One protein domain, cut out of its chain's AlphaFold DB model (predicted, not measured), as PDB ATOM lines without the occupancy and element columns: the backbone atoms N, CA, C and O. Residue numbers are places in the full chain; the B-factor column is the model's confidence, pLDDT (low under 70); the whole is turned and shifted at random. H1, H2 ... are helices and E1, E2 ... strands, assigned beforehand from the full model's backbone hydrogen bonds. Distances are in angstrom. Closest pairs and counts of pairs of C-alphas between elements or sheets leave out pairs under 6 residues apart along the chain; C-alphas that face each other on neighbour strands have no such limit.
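Overview. This is residues 53 to 194 of the 195 residues of an uncharacterized protein of Nonomuraea jabiensis (UniProt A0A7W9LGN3). Two twisted antiparallel sheets stand partly face to face as a loose sandwich, coming closest along their edge strands E2 and E6 and spreading apart toward E5 and E8. The short helix H1 packs over the four-stranded sheet near E5, and E1, with the first residues folded beside it, lies farthest from the middle. The printed part has 142 residues, with one named helix and eight named strands in the order E1, H1, E2 to E8; the sheets run E2-E3-E4-E5 and E6-E7-E8. The class is mostly strand, though under half of the residues are in named elements. The whole is compact, with a radius of gyration of the C-alphas of 15.4 A, and spans 40 by 37 by 25 A.

Along the chain. Start at C-alpha 60, at (129.298, 121.180, 72.855), where E1 begins; it takes residues 60 to 63. H1 follows at residues 67 to 75, 12.1 A long. Find C-alpha 101 at (146.005, 121.575, 76.571); from there E2, residues 101 to 109, runs 21.6 A. E3, residues 112 to 119, runs 22.2 A, E4 takes residues 125 to 129, and E5 takes residues 137 to 142. Next come E6, residues 161 to 167, 16.9 A, and E7, residues 178 to 183, 16.0 A. E8, residues 188 to 193, runs 16.7 A to C-alpha 193 at (150.434, 105.197, 89.436).

Arrangement. Look first at the meander E2 E3 E4 E5, each strand the antiparallel neighbour of the one before; this sheet is strongly twisted. You will find N 105 and O 116 at 2.9 A for E2 and E3, N 117 and O 126 at 2.8 A for E3 and E4, and N 127 and O 140 at 2.9 A for E4 and E5. E6 E7 E8 is a second meander, with N 165 and O 180 at 2.8 A and N 181 and O 190 at 2.9 A. The two sheets form a sandwich, two sheets face to face, their best planes 25 degrees apart. The closest C-alphas of E2 and E6, those of Gly 103 and Glu 162, are 5.1 A apart. E5 and E8 are apart. H1 is on the four-stranded sheet at a height of 9.1 A, only just over E4, with 3 of its C-alphas falling there. In H1 every O i to N i+4 pair is within hydrogen-bond range. E1 pairs with no named strand, but residues 53 to 54 pair antiparallel with its residues 60 to 62.

Size, cuts and confidence. The C-alphas farthest apart, those of Thr 57 and Asp 153, are 46.2 A from each other. The printed part has no cut. Look for the long links at residues 76 to 100, between H1 and E2, and at residues 143 to 160, between E5 and E6. The mean pLDDT of the printed part is 96.6, and no printed residue is under 70.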
ATOM      1  N   VAL A  53     133.975 118.899  76.532       97.94
ATOM      2  CA  VAL A  53     133.212 117.668  76.324       97.94
ATOM      3  C   VAL A  53     132.245 117.897  75.171       97.94
ATOM      4  O   VAL A  53     131.447 118.836  75.179       97.94
ATOM      5  N   ARG A  54     132.281 117.011  74.174       97.56
ATOM      6  CA  ARG A  54     131.335 117.007  73.053       97.56
ATOM      7  C   ARG A  54     130.497 115.740  73.062       97.56
ATOM      8  O   ARG A  54     130.952 114.663  73.430       97.56
ATOM      9  N   SER A  55     129.249 115.878  72.639       97.00
ATOM     10  CA  SER A  55     128.364 114.739  72.401       97.00
ATOM     11  C   SER A  55     128.783 113.970  71.145       97.00
ATOM     12  O   SER A  55     129.540 114.473  70.315       97.00
ATOM     13  N   ALA A  56     128.213 112.780  70.948       96.25
ATOM     14  CA  ALA A  56     128.456 111.967  69.755       96.25
ATOM     15  C   ALA A  56     128.055 112.654  68.431       96.25
ATOM     16  O   ALA A  56     128.523 112.254  67.370       96.25
ATOM     17  N   THR A  57     127.208 113.689  68.474       97.44
ATOM     18  CA  THR A  57     126.847 114.501  67.299       97.44
ATOM     19  C   THR A  57     127.757 115.718  67.110       97.44
ATOM     20  O   THR A  57     127.524 116.526  66.215       97.44
ATOM     21  N   GLY A  58     128.774 115.887  67.962       96.38
ATOM     22  CA  GLY A  58     129.705 117.017  67.945       96.38
ATOM     23  C   GLY A  58     129.221 118.256  68.702       96.38
ATOM     24  O   GLY A  58     129.994 119.207  68.858       96.38
ATOM     25  N   ALA A  59     127.983 118.262  69.211       97.81
ATOM     26  CA  ALA A  59     127.467 119.382  69.995       97.81
ATOM     27  C   ALA A  59     128.275 119.561  71.289       97.81
ATOM     28  O   ALA A  59     128.567 118.571  71.967       97.81
ATOM     29  N   LEU A  60     128.609 120.812  71.618       97.50
ATOM     30  CA  LEU A  60     129.298 121.180  72.855       97.50
ATOM     31  C   LEU A  60     128.403 120.865  74.062       97.50
ATOM     32  O   LEU A  60     127.242 121.271  74.094       97.50
ATOM     33  N   VAL A  61     128.937 120.118  75.026       98.25
ATOM     34  CA  VAL A  61     128.238 119.709  76.256       98.25
ATOM     35  C   VAL A  61     128.741 120.511  77.449       98.25
ATOM     36  O   VAL A  61     127.938 120.943  78.271       98.25
ATOM     37  N   TRP A  62     130.054 120.706  77.524       98.25
ATOM     38  CA  TRP A  62     130.733 121.476  78.557       98.25
ATOM     39  C   TRP A  62     132.069 121.987  78.008       98.25
ATOM     40  O   TRP A  62     132.646 121.348  77.127       98.25
ATOM     41  N   ASP A  63     132.536 123.119  78.523       97.62
ATOM     42  CA  ASP A  63     133.847 123.700  78.242       97.62
ATOM     43  C   ASP A  63     134.440 124.222  79.550       97.62
ATOM     44  O   ASP A  63     133.701 124.800  80.351       97.62
ATOM     45  N   SER A  64     135.740 124.020  79.760       97.38
ATOM     46  CA  SER A  64     136.419 124.487  80.971       97.38
ATOM     47  C   SER A  64     136.582 126.006  81.021       97.38
ATOM     48  O   SER A  64     136.914 126.536  82.075       97.38
ATOM     49  N   GLY A  65     136.386 126.727  79.911       95.38
ATOM     50  CA  GLY A  65     136.652 128.162  79.862       95.38
ATOM     51  C   GLY A  65     138.091 128.464  80.284       95.38
ATOM     52  O   GLY A  65     139.020 127.858  79.757       95.38
ATOM     53  N   ASP A  66     138.255 129.361  81.257       95.38
ATOM     54  CA  ASP A  66     139.545 129.775  81.819       95.38
ATOM     55  C   ASP A  66     139.989 128.953  83.047       95.38
ATOM     56  O   ASP A  66     140.946 129.328  83.721       95.38
ATOM     57  N   GLU A  67     139.322 127.836  83.375       97.62
ATOM     58  CA  GLU A  67     139.639 127.046  84.579       97.62
ATOM     59  C   GLU A  67     141.105 126.580  84.635       97.62
ATOM     60  O   GLU A  67     141.666 126.481  85.729       97.62
ATOM     61  N   LEU A  68     141.742 126.322  83.486       97.44
ATOM     62  CA  LEU A  68     143.156 125.939  83.422       97.44
ATOM     63  C   LEU A  68     144.070 127.116  83.782       97.44
ATOM     64  O   LEU A  68     144.959 126.957  84.612       97.44
ATOM     65  N   GLU A  69     143.829 128.311  83.247       96.38
ATOM     66  CA  GLU A  69     144.548 129.515  83.663       96.38
ATOM     67  C   GLU A  69     144.349 129.814  85.154       96.38
ATOM     68  O   GLU A  69     145.320 130.099  85.854       96.38
ATOM     69  N   GLN A  70     143.121 129.695  85.674       97.88
ATOM     70  CA  GLN A  70     142.839 129.903  87.102       97.88
ATOM     71  C   GLN A  70     143.524 128.854  87.993       97.88
ATOM     72  O   GLN A  70     143.925 129.156  89.120       97.88
ATOM     73  N   LEU A  71     143.648 127.612  87.516       97.94
ATOM     74  CA  LEU A  71     144.445 126.569  88.161       97.94
ATOM     75  C   LEU A  71     145.915 126.988  88.220       97.94
ATOM     76  O   LEU A  71     146.478 127.042  89.310       97.94
ATOM     77  N   ILE A  72     146.521 127.323  87.083       97.50
ATOM     78  CA  ILE A  72     147.947 127.658  87.015       97.50
ATOM     79  C   ILE A  72     148.264 128.915  87.826       97.50
ATOM     80  O   ILE A  72     149.206 128.899  88.607       97.50
ATOM     81  N   ALA A  73     147.443 129.962  87.745       97.56
ATOM     82  CA  ALA A  73     147.626 131.174  88.544       97.56
ATOM     83  C   ALA A  73     147.608 130.907  90.060       97.56
ATOM     84  O   ALA A  73     148.197 131.664  90.830       97.56
ATOM     85  N   ARG A  74     146.916 129.849  90.502       97.81
ATOM     86  CA  ARG A  74     146.852 129.453  91.911       97.81
ATOM     87  C   ARG A  74     148.011 128.548  92.321       97.81
ATOM     88  O   ARG A  74     148.571 128.764  93.391       97.81
ATOM     89  N   GLU A  75     148.319 127.527  91.525       97.44
ATOM     90  CA  GLU A  75     149.317 126.507  91.884       97.44
ATOM     91  C   GLU A  75     150.749 126.949  91.551       97.44
ATOM     92  O   GLU A  75     151.684 126.606  92.269       97.44
ATOM     93  N   LEU A  76     150.918 127.724  90.479       96.62
ATOM     94  CA  LEU A  76     152.198 128.196  89.952       96.62
ATOM     95  C   LEU A  76     152.116 129.694  89.591       96.62
ATOM     96  O   LEU A  76     152.254 130.062  88.423       96.62
ATOM     97  N   PRO A  77     151.874 130.586  90.569       97.06
ATOM     98  CA  PRO A  77     151.662 132.009  90.301       97.06
ATOM     99  C   PRO A  77     152.858 132.690  89.625       97.06
ATOM    100  O   PRO A  77     152.657 133.624  88.859       97.06
ATOM    101  N   GLU A  78     154.082 132.234  89.896       97.12
ATOM    102  CA  GLU A  78     155.317 132.776  89.307       97.12
ATOM    103  C   GLU A  78     155.588 132.232  87.896       97.12
ATOM    104  O   GLU A  78     156.407 132.793  87.180       97.12
ATOM    105  N   GLU A  79     154.833 131.217  87.459       96.94
ATOM    106  CA  GLU A  79     154.982 130.544  86.158       96.94
ATOM    107  C   GLU A  79     153.700 130.616  85.321       96.94
ATOM    108  O   GLU A  79     153.419 129.778  84.457       96.94
ATOM    109  N   PHE A  80     152.857 131.605  85.624       96.50
ATOM    110  CA  PHE A  80     151.582 131.775  84.953       96.50
ATOM    111  C   PHE A  80     151.783 131.912  83.446       96.50
ATOM    112  O   PHE A  80     152.459 132.831  83.000       96.50
ATOM    113  N   ASN A  81     151.173 131.020  82.659       94.56
ATOM    114  CA  ASN A  81     151.301 131.006  81.200       94.56
ATOM    115  C   ASN A  81     152.766 131.096  80.718       94.56
ATOM    116  O   ASN A  81     153.051 131.784  79.734       94.56
ATOM    117  N   SER A  82     153.674 130.410  81.417       95.88
ATOM    118  CA  SER A  82     155.054 130.196  80.976       95.88
ATOM    119  C   SER A  82     155.120 129.283  79.746       95.88
ATOM    120  O   SER A  82     154.250 128.433  79.528       95.88
ATOM    121  N   ASP A  83     156.162 129.467  78.938       95.56
ATOM    122  CA  ASP A  83     156.486 128.610  77.797       95.56
ATOM    123  C   ASP A  83     157.244 127.345  78.242       95.56
ATOM    124  O   ASP A  83     157.577 127.167  79.419       95.56
ATOM    125  N   ASN A  84     157.512 126.438  77.305       95.00
ATOM    126  CA  ASN A  84     158.302 125.230  77.518       95.00
ATOM    127  C   ASN A  84     159.700 125.262  76.890       95.00
ATOM    128  O   ASN A  84     160.474 124.358  77.183       95.00
ATOM    129  N   GLU A  85     160.056 126.277  76.098       95.19
ATOM    130  CA  GLU A  85     161.415 126.421  75.543       95.19
ATOM    131  C   GLU A  85     162.451 126.815  76.614       95.19
ATOM    132  O   GLU A  85     163.611 126.412  76.542       95.19
ATOM    133  N   GLU A  86     162.025 127.555  77.640       93.88
ATOM    134  CA  GLU A  86     162.859 127.999  78.758       93.88
ATOM    135  C   GLU A  86     162.043 128.157  80.053       93.88
ATOM    136  O   GLU A  86     160.817 128.328  80.038       93.88
ATOM    137  N   ASN A  87     162.739 128.095  81.189       93.38
ATOM    138  CA  ASN A  87     162.223 128.596  82.466       93.38
ATOM    139  C   ASN A  87     162.416 130.132  82.521       93.38
ATOM    140  O   ASN A  87     163.112 130.680  81.671       93.38
ATOM    141  N   ASP A  88     161.795 130.831  83.478       92.62
ATOM    142  CA  ASP A  88     161.742 132.310  83.558       92.62
ATOM    143  C   ASP A  88     160.912 133.002  82.451       92.62
ATOM    144  O   ASP A  88     161.123 134.167  82.108       92.62
ATOM    145  N   SER A  89     159.909 132.305  81.916       95.44
ATOM    146  CA  SER A  89     159.069 132.771  80.806       95.44
ATOM    147  C   SER A  89     157.676 133.251  81.244       95.44
ATOM    148  O   SER A  89     156.718 133.164  80.470       95.44
ATOM    149  N   PHE A  90     157.559 133.784  82.468       96.25
ATOM    150  CA  PHE A  90     156.294 134.240  83.059       96.25
ATOM    151  C   PHE A  90     155.451 135.070  82.082       96.25
ATOM    152  O   PHE A  90     155.885 136.091  81.542       96.25
ATOM    153  N   ASP A  91     154.209 134.631  81.900       94.38
ATOM    154  CA  ASP A  91     153.152 135.286  81.132       94.38
ATOM    155  C   ASP A  91     153.497 135.550  79.653       94.38
ATOM    156  O   ASP A  91     152.882 136.391  78.980       94.38
ATOM    157  N   SER A  92     154.466 134.803  79.118       94.00
ATOM    158  CA  SER A  92     154.874 134.849  77.708       94.00
ATOM    159  C   SER A  92     153.858 134.208  76.758       94.00
ATOM    160  O   SER A  92     153.919 134.450  75.556       94.00
ATOM    161  N   ARG A  93     152.910 133.406  77.269       94.19
ATOM    162  CA  ARG A  93     151.921 132.670  76.456       94.19
ATOM    163  C   ARG A  93     150.499 133.214  76.527       94.19
ATOM    164  O   ARG A  93     149.631 132.719  75.801       94.19
ATOM    165  N   SER A  94     150.209 134.213  77.364       92.06
ATOM    166  CA  SER A  94     148.849 134.778  77.474       92.06
ATOM    167  C   SER A  94     148.357 135.407  76.178       92.06
ATOM    168  O   SER A  94     147.174 135.315  75.855       92.06
ATOM    169  N   ASP A  95     149.266 135.996  75.414       88.75
ATOM    170  CA  ASP A  95     149.021 136.528  74.079       88.75
ATOM    171  C   ASP A  95     148.877 135.445  72.997       88.75
ATOM    172  O   ASP A  95     148.478 135.742  71.871       88.75
ATOM    173  N   ASN A  96     149.162 134.195  73.347       88.31
ATOM    174  CA  ASN A  96     149.094 133.026  72.491       88.31
ATOM    175  C   ASN A  96     148.040 132.045  73.035       88.31
ATOM    176  O   ASN A  96     146.858 132.385  73.151       88.31
ATOM    177  N   LYS A  97     148.443 130.810  73.345       90.50
ATOM    178  CA  LYS A  97     147.543 129.695  73.681       90.50
ATOM    179  C   LYS A  97     147.475 129.388  75.182       90.50
ATOM    180  O   LYS A  97     146.922 128.363  75.566       90.50
ATOM    181  N   GLY A  98     147.998 130.279  76.031       92.06
ATOM    182  CA  GLY A  98     147.952 130.115  77.484       92.06
ATOM    183  C   GLY A  98     148.600 128.795  77.930       92.06
ATOM    184  O   GLY A  98     149.711 128.511  77.477       92.06
ATOM    185  N   PRO A  99     147.916 127.976  78.755       91.31
ATOM    186  CA  PRO A  99     148.421 126.680  79.216       91.31
ATOM    187  C   PRO A  99     148.550 125.614  78.116       91.31
ATOM    188  O   PRO A  99     149.306 124.666  78.300       91.31
ATOM    189  N   GLU A 100     147.820 125.771  77.001       93.44
ATOM    190  CA  GLU A 100     147.814 124.884  75.824       93.44
ATOM    191  C   GLU A 100     147.596 123.392  76.162       93.44
ATOM    192  O   GLU A 100     148.540 122.601  76.195       93.44
ATOM    193  N   PRO A 101     146.342 122.986  76.441       94.75
ATOM    194  CA  PRO A 101     146.005 121.575  76.571       94.75
ATOM    195  C   PRO A 101     146.118 120.858  75.216       94.75
ATOM    196  O   PRO A 101     145.499 121.277  74.236       94.75
ATOM    197  N   GLU A 102     146.852 119.747  75.185       91.06
ATOM    198  CA  GLU A 102     147.178 118.989  73.963       91.06
ATOM    199  C   GLU A 102     146.701 117.531  74.088       91.06
ATOM    200  O   GLU A 102     145.621 117.153  73.616       91.06
ATOM    201  N   GLY A 103     147.478 116.698  74.785       93.44
ATOM    202  CA  GLY A 103     147.183 115.281  74.964       93.44
ATOM    203  C   GLY A 103     146.042 115.022  75.936       93.44
ATOM    204  O   GLY A 103     146.039 115.543  77.049       93.44
ATOM    205  N   VAL A 104     145.111 114.137  75.568       96.88
ATOM    206  CA  VAL A 104     144.048 113.666  76.465       96.88
ATOM    207  C   VAL A 104     143.936 112.144  76.475       96.88
ATOM    208  O   VAL A 104     143.808 111.503  75.432       96.88
ATOM    209  N   ALA A 105     143.907 111.561  77.672       98.25
ATOM    210  CA  ALA A 105     143.517 110.172  77.893       98.25
ATOM    211  C   ALA A 105     142.287 110.100  78.793       98.25
ATOM    212  O   ALA A 105     142.167 110.853  79.756       98.25
ATOM    213  N   VAL A 106     141.389 109.154  78.521       98.06
ATOM    214  CA  VAL A 106     140.218 108.902  79.364       98.06
ATOM    215  C   VAL A 106     140.319 107.505  79.959       98.06
ATOM    216  O   VAL A 106     140.548 106.532  79.244       98.06
ATOM    217  N   GLY A 107     140.136 107.401  81.273       97.62
ATOM    218  CA  GLY A 107     140.286 106.155  82.016       97.62
ATOM    219  C   GLY A 107     139.286 106.030  83.155       97.62
ATOM    220  O   GLY A 107     138.786 107.027  83.669       97.62
ATOM    221  N   GLN A 108     138.990 104.798  83.571       97.50
ATOM    222  CA  GLN A 108     138.176 104.557  84.762       97.50
ATOM    223  C   GLN A 108     139.050 104.206  85.960       97.50
ATOM    224  O   GLN A 108     139.848 103.268  85.915       97.50
ATOM    225  N   VAL A 109     138.836 104.912  87.068       96.12
ATOM    226  CA  VAL A 109     139.501 104.669  88.349       96.12
ATOM    227  C   VAL A 109     138.424 104.559  89.421       96.12
ATOM    228  O   VAL A 109     137.636 105.476  89.630       96.12
ATOM    229  N   ARG A 110     138.350 103.396  90.083       93.06
ATOM    230  CA  ARG A 110     137.385 103.113  91.169       93.06
ATOM    231  C   ARG A 110     135.920 103.446  90.823       93.06
ATOM    232  O   ARG A 110     135.172 103.932  91.665       93.06
ATOM    233  N   GLY A 111     135.510 103.163  89.587       95.06
ATOM    234  CA  GLY A 111     134.135 103.373  89.116       95.06
ATOM    235  C   GLY A 111     133.796 104.815  88.727       95.06
ATOM    236  O   GLY A 111     132.636 105.094  88.441       95.06
ATOM    237  N   ARG A 112     134.783 105.716  88.703       97.88
ATOM    238  CA  ARG A 112     134.659 107.078  88.172       97.88
ATOM    239  C   ARG A 112     135.468 107.199  86.885       97.88
ATOM    240  O   ARG A 112     136.509 106.550  86.757       97.88
ATOM    241  N   THR A 113     134.985 107.995  85.939       98.44
ATOM    242  CA  THR A 113     135.685 108.260  84.676       98.44
ATOM    243  C   THR A 113     136.470 109.553  84.814       98.44
ATOM    244  O   THR A 113     135.901 110.577  85.181       98.44
ATOM    245  N   TYR A 114     137.754 109.509  84.483       98.50
ATOM    246  CA  TYR A 114     138.655 110.652  84.516       98.50
ATOM    247  C   TYR A 114     139.190 110.955  83.123       98.50
ATOM    248  O   TYR A 114     139.482 110.031  82.363       98.50
ATOM    249  N   ALA A 115     139.331 112.239  82.815       98.38
ATOM    250  CA  ALA A 115     140.139 112.735  81.712       98.38
ATOM    251  C   ALA A 115     141.460 113.267  82.280       98.38
ATOM    252  O   ALA A 115     141.451 114.082  83.201       98.38
ATOM    253  N   PHE A 116     142.577 112.795  81.738       98.56
ATOM    254  CA  PHE A 116     143.927 113.253  82.050       98.56
ATOM    255  C   PHE A 116     144.422 114.073  80.872       98.56
ATOM    256  O   PHE A 116     144.436 113.560  79.753       98.56
ATOM    257  N   VAL A 117     144.782 115.325  81.119       98.19
ATOM    258  CA  VAL A 117     145.080 116.317  80.087       98.19
ATOM    259  C   VAL A 117     146.490 116.844  80.297       98.19
ATOM    260  O   VAL A 117     146.769 117.387  81.362       98.19
ATOM    261  N   GLY A 118     147.365 116.675  79.311       97.75
ATOM    262  CA  GLY A 118     148.697 117.276  79.309       97.75
ATOM    263  C   GLY A 118     148.620 118.763  78.977       97.75
ATOM    264  O   GLY A 118     147.917 119.141  78.039       97.75
ATOM    265  N   LEU A 119     149.319 119.588  79.755       96.94
ATOM    266  CA  LEU A 119     149.531 121.005  79.468       96.94
ATOM    267  C   LEU A 119     150.928 121.153  78.875       96.94
ATOM    268  O   LEU A 119     151.917 121.046  79.599       96.94
ATOM    269  N   GLU A 120     151.014 121.359  77.567       95.06
ATOM    270  CA  GLU A 120     152.283 121.279  76.836       95.06
ATOM    271  C   GLU A 120     153.260 122.381  77.270       95.06
ATOM    272  O   GLU A 120     154.457 122.135  77.418       95.06
ATOM    273  N   ARG A 121     152.751 123.597  77.508       95.12
ATOM    274  CA  ARG A 121     153.582 124.785  77.760       95.12
ATOM    275  C   ARG A 121     154.054 124.849  79.205       95.12
ATOM    276  O   ARG A 121     155.153 124.408  79.523       95.12
ATOM    277  N   VAL A 122     153.212 125.332  80.114       95.44
ATOM    278  CA  VAL A 122     153.579 125.434  81.536       95.44
ATOM    279  C   VAL A 122     153.977 124.073  82.134       95.44
ATOM    280  O   VAL A 122     154.798 124.009  83.048       95.44
ATOM    281  N   GLY A 123     153.494 122.974  81.550       95.81
ATOM    282  CA  GLY A 123     153.859 121.615  81.920       95.81
ATOM    283  C   GLY A 123     152.840 120.962  82.847       95.81
ATOM    284  O   GLY A 123     151.937 121.596  83.389       95.81
ATOM    285  N   GLY A 124     153.018 119.660  83.046       96.81
ATOM    286  CA  GLY A 124     152.190 118.849  83.928       96.81
ATOM    287  C   GLY A 124     150.914 118.290  83.298       96.81
ATOM    288  O   GLY A 124     150.615 118.455  82.117       96.81
ATOM    289  N   VAL A 125     150.168 117.563  84.125       98.19
ATOM    290  CA  VAL A 125     148.923 116.888  83.766       98.19
ATOM    291  C   VAL A 125     147.823 117.293  84.731       98.19
ATOM    292  O   VAL A 125     147.986 117.214  85.949       98.19
ATOM    293  N   VAL A 126     146.672 117.661  84.179       98.12
ATOM    294  CA  VAL A 126     145.449 117.938  84.933       98.12
ATOM    295  C   VAL A 126     144.522 116.732  84.864       98.12
ATOM    296  O   VAL A 126     144.300 116.162  83.795       98.12
ATOM    297  N   ALA A 127     143.948 116.352  86.001       98.25
ATOM    298  CA  ALA A 127     142.912 115.337  86.080       98.25
ATOM    299  C   ALA A 127     141.543 115.996  86.284       98.25
ATOM    300  O   ALA A 127     141.321 116.710  87.263       98.25
ATOM    301  N   TYR A 128     140.603 115.694  85.391       98.56
ATOM    302  CA  TYR A 128     139.189 116.018  85.549       98.56
ATOM    303  C   TYR A 128     138.393 114.749  85.798       98.56
ATOM    304  O   TYR A 128     138.522 113.770  85.066       98.56
ATOM    305  N   ASP A 129     137.510 114.770  86.787       98.50
ATOM    306  CA  ASP A 129     136.447 113.783  86.897       98.50
ATOM    307  C   ASP A 129     135.337 114.139  85.913       98.50
ATOM    308  O   ASP A 129     134.661 115.155  86.062       98.50
ATOM    309  N   VAL A 130     135.146 113.286  84.913       98.50
ATOM    310  CA  VAL A 130     134.162 113.439  83.834       98.50
ATOM    311  C   VAL A 130     133.052 112.388  83.930       98.50
ATOM    312  O   VAL A 130     132.374 112.096  82.945       98.50
ATOM    313  N   THR A 131     132.848 111.804  85.117       98.50
ATOM    314  CA  THR A 131     131.781 110.819  85.364       98.50
ATOM    315  C   THR A 131     130.399 111.390  85.034       98.50
ATOM    316  O   THR A 131     129.549 110.668  84.519       98.50
ATOM    317  N   GLU A 132     130.188 112.685  85.294       97.94
ATOM    318  CA  GLU A 132     129.055 113.460  84.779       97.94
ATOM    319  C   GLU A 132     129.553 114.394  83.658       97.94
ATOM    320  O   GLU A 132     130.102 115.458  83.952       97.94
ATOM    321  N   PRO A 133     129.359 114.044  82.372       96.75
ATOM    322  CA  PRO A 133     129.930 114.785  81.242       96.75
ATOM    323  C   PRO A 133     129.447 116.236  81.115       96.75
ATOM    324  O   PRO A 133     130.067 117.029  80.413       96.75
ATOM    325  N   ARG A 134     128.325 116.595  81.756       97.88
ATOM    326  CA  ARG A 134     127.803 117.974  81.789       97.88
ATOM    327  C   ARG A 134     128.367 118.816  82.925       97.88
ATOM    328  O   ARG A 134     128.141 120.023  82.949       97.88
ATOM    329  N   ARG A 135     129.010 118.181  83.903       97.56
ATOM    330  CA  ARG A 135     129.610 118.831  85.068       97.56
ATOM    331  C   ARG A 135     130.941 118.164  85.435       97.56
ATOM    332  O   ARG A 135     131.038 117.631  86.545       97.56
ATOM    333  N   PRO A 136     131.941 118.168  84.535       98.12
ATOM    334  CA  PRO A 136     133.298 117.830  84.917       98.12
ATOM    335  C   PRO A 136     133.753 118.622  86.140       98.12
ATOM    336  O   PRO A 136     133.333 119.761  86.347       98.12
ATOM    337  N   ALA A 137     134.598 118.005  86.955       98.25
ATOM    338  CA  ALA A 137     135.218 118.656  88.098       98.25
ATOM    339  C   ALA A 137     136.731 118.509  87.998       98.25
ATOM    340  O   ALA A 137     137.220 117.399  87.795       98.25
ATOM    341  N   LEU A 138     137.461 119.610  88.159       98.12
ATOM    342  CA  LEU A 138     138.909 119.589  88.328       98.12
ATOM    343  C   LEU A 138     139.237 118.863  89.639       98.12
ATOM    344  O   LEU A 138     138.684 119.191  90.691       98.12
ATOM    345  N   VAL A 139     140.088 117.842  89.563       97.56
ATOM    346  CA  VAL A 139     140.412 116.955  90.691       97.56
ATOM    347  C   VAL A 139     141.822 117.195  91.191       97.56
ATOM    348  O   VAL A 139     142.016 117.294  92.398       97.56
ATOM    349  N   ASP A 140     142.789 117.243  90.277       96.62
ATOM    350  CA  ASP A 140     144.201 117.324  90.633       96.62
ATOM    351  C   ASP A 140     145.038 117.905  89.489       96.62
ATOM    352  O   ASP A 140     144.625 117.879  88.324       96.62
ATOM    353  N   TYR A 141     146.223 118.391  89.835       97.69
ATOM    354  CA  TYR A 141     147.247 118.861  88.913       97.69
ATOM    355  C   TYR A 141     148.615 118.391  89.398       97.69
ATOM    356  O   TYR A 141     148.998 118.629  90.541       97.69
ATOM    357  N   LEU A 142     149.359 117.732  88.513       96.62
ATOM    358  CA  LEU A 142     150.699 117.244  88.796       96.62
ATOM    359  C   LEU A 142     151.672 117.778  87.755       96.62
ATOM    360  O   LEU A 142     151.512 117.498  86.570       96.62
ATOM    361  N   SER A 143     152.726 118.451  88.205       95.94
ATOM    362  CA  SER A 143     153.880 118.779  87.376       95.94
ATOM    363  C   SER A 143     155.156 118.272  88.036       95.94
ATOM    364  O   SER A 143     155.355 118.437  89.240       95.94
ATOM    365  N   THR A 144     155.998 117.621  87.242       96.56
ATOM    366  CA  THR A 144     157.360 117.207  87.609       96.56
ATOM    367  C   THR A 144     158.418 118.088  86.938       96.56
ATOM    368  O   THR A 144     159.604 117.760  86.989       96.56
ATOM    369  N   ARG A 145     158.001 119.213  86.336       97.31
ATOM    370  CA  ARG A 145     158.899 120.268  85.863       97.31
ATOM    371  C   ARG A 145     159.557 120.954  87.056       97.31
ATOM    372  O   ARG A 145     158.884 121.333  88.013       97.31
ATOM    373  N   ASP A 146     160.868 121.124  86.979       97.25
ATOM    374  CA  ASP A 146     161.659 121.921  87.907       97.25
ATOM    375  C   ASP A 146     161.938 123.290  87.279       97.25
ATOM    376  O   ASP A 146     162.754 123.420  86.361       97.25
ATOM    377  N   PHE A 147     161.243 124.315  87.773       96.56
ATOM    378  CA  PHE A 147     161.389 125.691  87.297       96.56
ATOM    379  C   PHE A 147     162.708 126.348  87.733       96.56
ATOM    380  O   PHE A 147     163.114 127.336  87.136       96.56
ATOM    381  N   ALA A 148     163.431 125.774  88.703       96.56
ATOM    382  CA  ALA A 148     164.782 126.221  89.053       96.56
ATOM    383  C   ALA A 148     165.874 125.592  88.163       96.56
ATOM    384  O   ALA A 148     167.043 125.978  88.253       96.56
ATOM    385  N   GLY A 149     165.514 124.600  87.340       96.88
ATOM    386  CA  GLY A 149     166.402 123.971  86.369       96.88
ATOM    387  C   GLY A 149     166.518 124.757  85.059       96.88
ATOM    388  O   GLY A 149     165.961 125.838  84.896       96.88
ATOM    389  N   SER A 150     167.227 124.176  84.097       97.25
ATOM    390  CA  SER A 150     167.372 124.676  82.726       97.25
ATOM    391  C   SER A 150     166.797 123.653  81.750       97.25
ATOM    392  O   SER A 150     167.143 122.466  81.813       97.25
ATOM    393  N   VAL A 151     165.893 124.106  80.872       96.56
ATOM    394  CA  VAL A 151     165.321 123.277  79.798       96.56
ATOM    395  C   VAL A 151     166.424 122.887  78.815       96.56
ATOM    396  O   VAL A 151     166.587 121.704  78.524       96.56
ATOM    397  N   GLU A 152     167.235 123.859  78.385       95.62
ATOM    398  CA  GLU A 152     168.349 123.658  77.451       95.62
ATOM    399  C   GLU A 152     169.379 122.648  77.985       95.62
ATOM    400  O   GLU A 152     169.824 121.763  77.255       95.62
ATOM    401  N   ASP A 153     169.707 122.723  79.279       96.50
ATOM    402  CA  ASP A 153     170.674 121.816  79.909       96.50
ATOM    403  C   ASP A 153     170.056 120.471  80.342       96.50
ATOM    404  O   ASP A 153     170.754 119.621  80.903       96.50
ATOM    405  N   GLY A 154     168.749 120.265  80.132       96.06
ATOM    406  CA  GLY A 154     168.043 119.033  80.499       96.06
ATOM    407  C   GLY A 154     167.925 118.801  82.010       96.06
ATOM    408  O   GLY A 154     167.859 117.659  82.466       96.06
ATOM    409  N   THR A 155     167.926 119.874  82.803       97.50
ATOM    410  CA  THR A 155     167.820 119.819  84.274       97.50
ATOM    411  C   THR A 155     166.451 120.253  84.799       97.50
ATOM    412  O   THR A 155     166.205 120.148  85.995       97.50
ATOM    413  N   ALA A 156     165.539 120.674  83.918       97.50
ATOM    414  CA  ALA A 156     164.185 121.119  84.260       97.50
ATOM    415  C   ALA A 156     163.166 119.982  84.498       97.50
ATOM    416  O   ALA A 156     161.969 120.240  84.575       97.50
ATOM    417  N   GLY A 157     163.597 118.720  84.608       97.50
ATOM    418  CA  GLY A 157     162.687 117.585  84.802       97.50
ATOM    419  C   GLY A 157     161.869 117.249  83.549       97.50
ATOM    420  O   GLY A 157     162.415 117.182  82.448       97.50
ATOM    421  N   ASP A 158     160.572 116.986  83.725       97.81
ATOM    422  CA  ASP A 158     159.660 116.636  82.629       97.81
ATOM    423  C   ASP A 158     159.027 117.894  82.008       97.81
ATOM    424  O   ASP A 158     158.336 118.647  82.697       97.81
ATOM    425  N   VAL A 159     159.242 118.114  80.705       97.94
ATOM    426  CA  VAL A 159     158.839 119.338  79.990       97.94
ATOM    427  C   VAL A 159     158.186 118.997  78.650       97.94
ATOM    428  O   VAL A 159     158.698 118.172  77.894       97.94
ATOM    429  N   GLY A 160     157.071 119.658  78.330       96.69
ATOM    430  CA  GLY A 160     156.321 119.415  77.096       96.69
ATOM    431  C   GLY A 160     155.480 118.135  77.078       96.69
ATOM    432  O   GLY A 160     155.694 117.324  76.178       96.69
ATOM    433  N   PRO A 161     154.556 117.892  78.035       96.94
ATOM    434  CA  PRO A 161     153.623 116.771  77.939       96.94
ATOM    435  C   PRO A 161     152.813 116.808  76.636       96.94
ATOM    436  O   PRO A 161     152.031 117.729  76.418       96.94
ATOM    437  N   GLU A 162     152.940 115.764  75.822       91.69
ATOM    438  CA  GLU A 162     152.221 115.614  74.551       91.69
ATOM    439  C   GLU A 162     151.405 114.319  74.538       91.69
ATOM    440  O   GLU A 162     150.175 114.309  74.584       91.69
ATOM    441  N   GLY A 163     152.093 113.177  74.515       94.19
ATOM    442  CA  GLY A 163     151.447 111.873  74.486       94.19
ATOM    443  C   GLY A 163     150.949 111.483  75.871       94.19
ATOM    444  O   GLY A 163     151.760 111.238  76.756       94.19
ATOM    445  N   VAL A 164     149.635 111.342  76.056       97.69
ATOM    446  CA  VAL A 164     149.037 110.868  77.316       97.69
ATOM    447  C   VAL A 164     148.323 109.540  77.075       97.69
ATOM    448  O   VAL A 164     147.462 109.434  76.202       97.69
ATOM    449  N   PHE A 165     148.657 108.506  77.852       98.31
ATOM    450  CA  PHE A 165     148.072 107.171  77.714       98.31
ATOM    451  C   PHE A 165     147.693 106.563  79.062       98.31
ATOM    452  O   PHE A 165     148.514 106.444  79.968       98.31
ATOM    453  N   PHE A 166     146.444 106.123  79.185       98.56
ATOM    454  CA  PHE A 166     145.943 105.472  80.390       98.56
ATOM    455  C   PHE A 166     146.000 103.947  80.260       98.56
ATOM    456  O   PHE A 166     145.482 103.371  79.303       98.56
ATOM    457  N   VAL A 167     146.562 103.284  81.270       98.56
ATOM    458  CA  VAL A 167     146.577 101.824  81.405       98.56
ATOM    459  C   VAL A 167     145.634 101.430  82.532       98.56
ATOM    460  O   VAL A 167     145.797 101.853  83.679       98.56
ATOM    461  N   SER A 168     144.651 100.583  82.228       97.94
ATOM    462  CA  SER A 168     143.720 100.084  83.238       97.94
ATOM    463  C   SER A 168     144.440  99.233  84.296       97.94
ATOM    464  O   SER A 168     145.483  98.631  84.042       97.94
ATOM    465  N   ALA A 169     143.854  99.103  85.489       96.94
ATOM    466  CA  ALA A 169     144.395  98.211  86.518       96.94
ATOM    467  C   ALA A 169     144.471  96.736  86.070       96.94
ATOM    468  O   ALA A 169     145.293  95.984  86.590       96.94
ATOM    469  N   GLY A 170     143.609  96.312  85.139       97.06
ATOM    470  CA  GLY A 170     143.598  94.947  84.607       97.06
ATOM    471  C   GLY A 170     144.783  94.658  83.688       97.06
ATOM    472  O   GLY A 170     145.332  93.559  83.744       97.06
ATOM    473  N   ASP A 171     145.196  95.664  82.915       97.75
ATOM    474  CA  ASP A 171     146.288  95.574  81.938       97.75
ATOM    475  C   ASP A 171     147.646  95.984  82.533       97.75
ATOM    476  O   ASP A 171     148.699  95.735  81.952       97.75
ATOM    477  N   SER A 172     147.631  96.608  83.713       97.75
ATOM    478  CA  SER A 172     148.822  97.090  84.402       97.75
ATOM    479  C   SER A 172     149.580  95.974  85.142       97.75
ATOM    480  O   SER A 172     148.971  95.192  85.887       97.75
ATOM    481  N   PRO A 173     150.927  95.944  85.061       96.56
ATOM    482  CA  PRO A 173     151.749  94.976  85.789       96.56
ATOM    483  C   PRO A 173     151.671  95.146  87.314       96.56
ATOM    484  O   PRO A 173     151.909  94.187  88.048       96.56
ATOM    485  N   THR A 174     151.306  96.333  87.809       96.25
ATOM    486  CA  THR A 174     151.176  96.618  89.250       96.25
ATOM    487  C   THR A 174     149.767  96.367  89.786       96.25
ATOM    488  O   THR A 174     149.523  96.541  90.981       96.25
ATOM    489  N   ARG A 175     148.824  95.957  88.919       96.06
ATOM    490  CA  ARG A 175     147.386  95.832  89.228       96.06
ATOM    491  C   ARG A 175     146.741  97.135  89.703       96.06
ATOM    492  O   ARG A 175     145.712  97.120  90.379       96.06
ATOM    493  N   ARG A 176     147.346  98.267  89.352       97.25
ATOM    494  CA  ARG A 176     146.858  99.615  89.638       97.25
ATOM    495  C   ARG A 176     146.822 100.414  88.341       97.25
ATOM    496  O   ARG A 176     147.664 100.153  87.481       97.25
ATOM    497  N   PRO A 177     145.863 101.335  88.161       98.06
ATOM    498  CA  PRO A 177     145.821 102.146  86.954       98.06
ATOM    499  C   PRO A 177     147.105 102.964  86.813       98.06
ATOM    500  O   PRO A 177     147.606 103.487  87.813       98.06
ATOM    501  N   LEU A 178     147.625 103.063  85.592       98.50
ATOM    502  CA  LEU A 178     148.811 103.858  85.284       98.50
ATOM    503  C   LEU A 178     148.467 104.957  84.282       98.50
ATOM    504  O   LEU A 178     147.597 104.777  83.431       98.50
ATOM    505  N   LEU A 179     149.200 106.060  84.354       98.38
ATOM    506  CA  LEU A 179     149.246 107.081  83.321       98.38
ATOM    507  C   LEU A 179     150.668 107.149  82.770       98.38
ATOM    508  O   LEU A 179     151.609 107.317  83.538       98.38
ATOM    509  N   ILE A 180     150.819 107.001  81.462       98.38
ATOM    510  CA  ILE A 180     152.088 107.153  80.754       98.38
ATOM    511  C   ILE A 180     152.042 108.492  80.032       98.38
ATOM    512  O   ILE A 180     151.082 108.760  79.307       98.38
ATOM    513  N   VAL A 181     153.062 109.316  80.243       98.38
ATOM    514  CA  VAL A 181     153.154 110.662  79.676       98.38
ATOM    515  C   VAL A 181     154.482 110.790  78.948       98.38
ATOM    516  O   VAL A 181     155.537 110.588  79.548       98.38
ATOM    517  N   GLY A 182     154.425 111.072  77.651       98.06
ATOM    518  CA  GLY A 182     155.582 111.453  76.850       98.06
ATOM    519  C   GLY A 182     155.780 112.961  76.924       98.06
ATOM    520  O   GLY A 182     154.832 113.707  76.688       98.06
ATOM    521  N   ASN A 183     157.001 113.376  77.242       97.62
ATOM    522  CA  ASN A 183     157.397 114.772  77.348       97.62
ATOM    523  C   ASN A 183     158.349 115.078  76.188       97.62
ATOM    524  O   ASN A 183     159.492 114.614  76.190       97.62
ATOM    525  N   GLU A 184     157.854 115.761  75.156       96.06
ATOM    526  CA  GLU A 184     158.583 115.931  73.896       96.06
ATOM    527  C   GLU A 184     159.832 116.794  74.081       96.06
ATOM    528  O   GLU A 184     160.914 116.409  73.633       96.06
ATOM    529  N   VAL A 185     159.702 117.917  74.793       96.88
ATOM    530  CA  VAL A 185     160.785 118.897  74.946       96.88
ATOM    531  C   VAL A 185     161.934 118.326  75.775       96.88
ATOM    532  O   VAL A 185     163.092 118.438  75.378       96.88
ATOM    533  N   SER A 186     161.639 117.657  76.895       97.12
ATOM    534  CA  SER A 186     162.674 116.996  77.705       97.12
ATOM    535  C   SER A 186     163.119 115.638  77.145       97.12
ATOM    536  O   SER A 186     164.104 115.068  77.618       97.12
ATOM    537  N   GLY A 187     162.400 115.077  76.166       96.25
ATOM    538  CA  GLY A 187     162.658 113.744  75.616       96.25
ATOM    539  C   GLY A 187     162.445 112.600  76.618       96.25
ATOM    540  O   GLY A 187     163.022 111.520  76.461       96.25
ATOM    541  N   THR A 188     161.650 112.822  77.669       97.12
ATOM    542  CA  THR A 188     161.413 111.847  78.745       97.12
ATOM    543  C   THR A 188     160.069 111.131  78.588       97.12
ATOM    544  O   THR A 188     159.172 111.543  77.855       97.12
ATOM    545  N   THR A 189     159.910 110.003  79.284       97.88
ATOM    546  CA  THR A 189     158.613 109.335  79.447       97.88
ATOM    547  C   THR A 189     158.407 109.015  80.918       97.88
ATOM    548  O   THR A 189     159.159 108.227  81.495       97.88
ATOM    549  N   ALA A 190     157.378 109.609  81.509       97.44
ATOM    550  CA  ALA A 190     157.000 109.397  82.895       97.44
ATOM    551  C   ALA A 190     155.862 108.373  82.999       97.44
ATOM    552  O   ALA A 190     154.984 108.291  82.137       97.44
ATOM    553  N   ILE A 191     155.873 107.577  84.071       98.00
ATOM    554  CA  ILE A 191     154.799 106.634  84.395       98.00
ATOM    555  C   ILE A 191     154.327 106.923  85.815       98.00
ATOM    556  O   ILE A 191     155.081 106.761  86.774       98.00
ATOM    557  N   TYR A 192     153.060 107.293  85.947       97.31
ATOM    558  CA  TYR A 192     152.416 107.588  87.219       97.31
ATOM    559  C   TYR A 192     151.457 106.463  87.599       97.31
ATOM    560  O   TYR A 192     150.697 105.969  86.770       97.31
ATOM    561  N   GLU A 193     151.462 106.069  88.869       96.94
ATOM    562  CA  GLU A 193     150.434 105.197  89.436       96.94
ATOM    563  C   GLU A 193     149.299 106.050  90.005       96.94
ATOM    564  O   GLU A 193     149.537 106.901  90.861       96.94
ATOM    565  N   ILE A 194     148.060 105.784  89.590       94.75
ATOM    566  CA  ILE A 194     146.887 106.533  90.056       94.75
ATOM    567  C   ILE A 194     146.279 105.829  91.277       94.75
ATOM    568  O   ILE A 194     146.064 104.608  91.266       94.75
TER     569      ILE A 194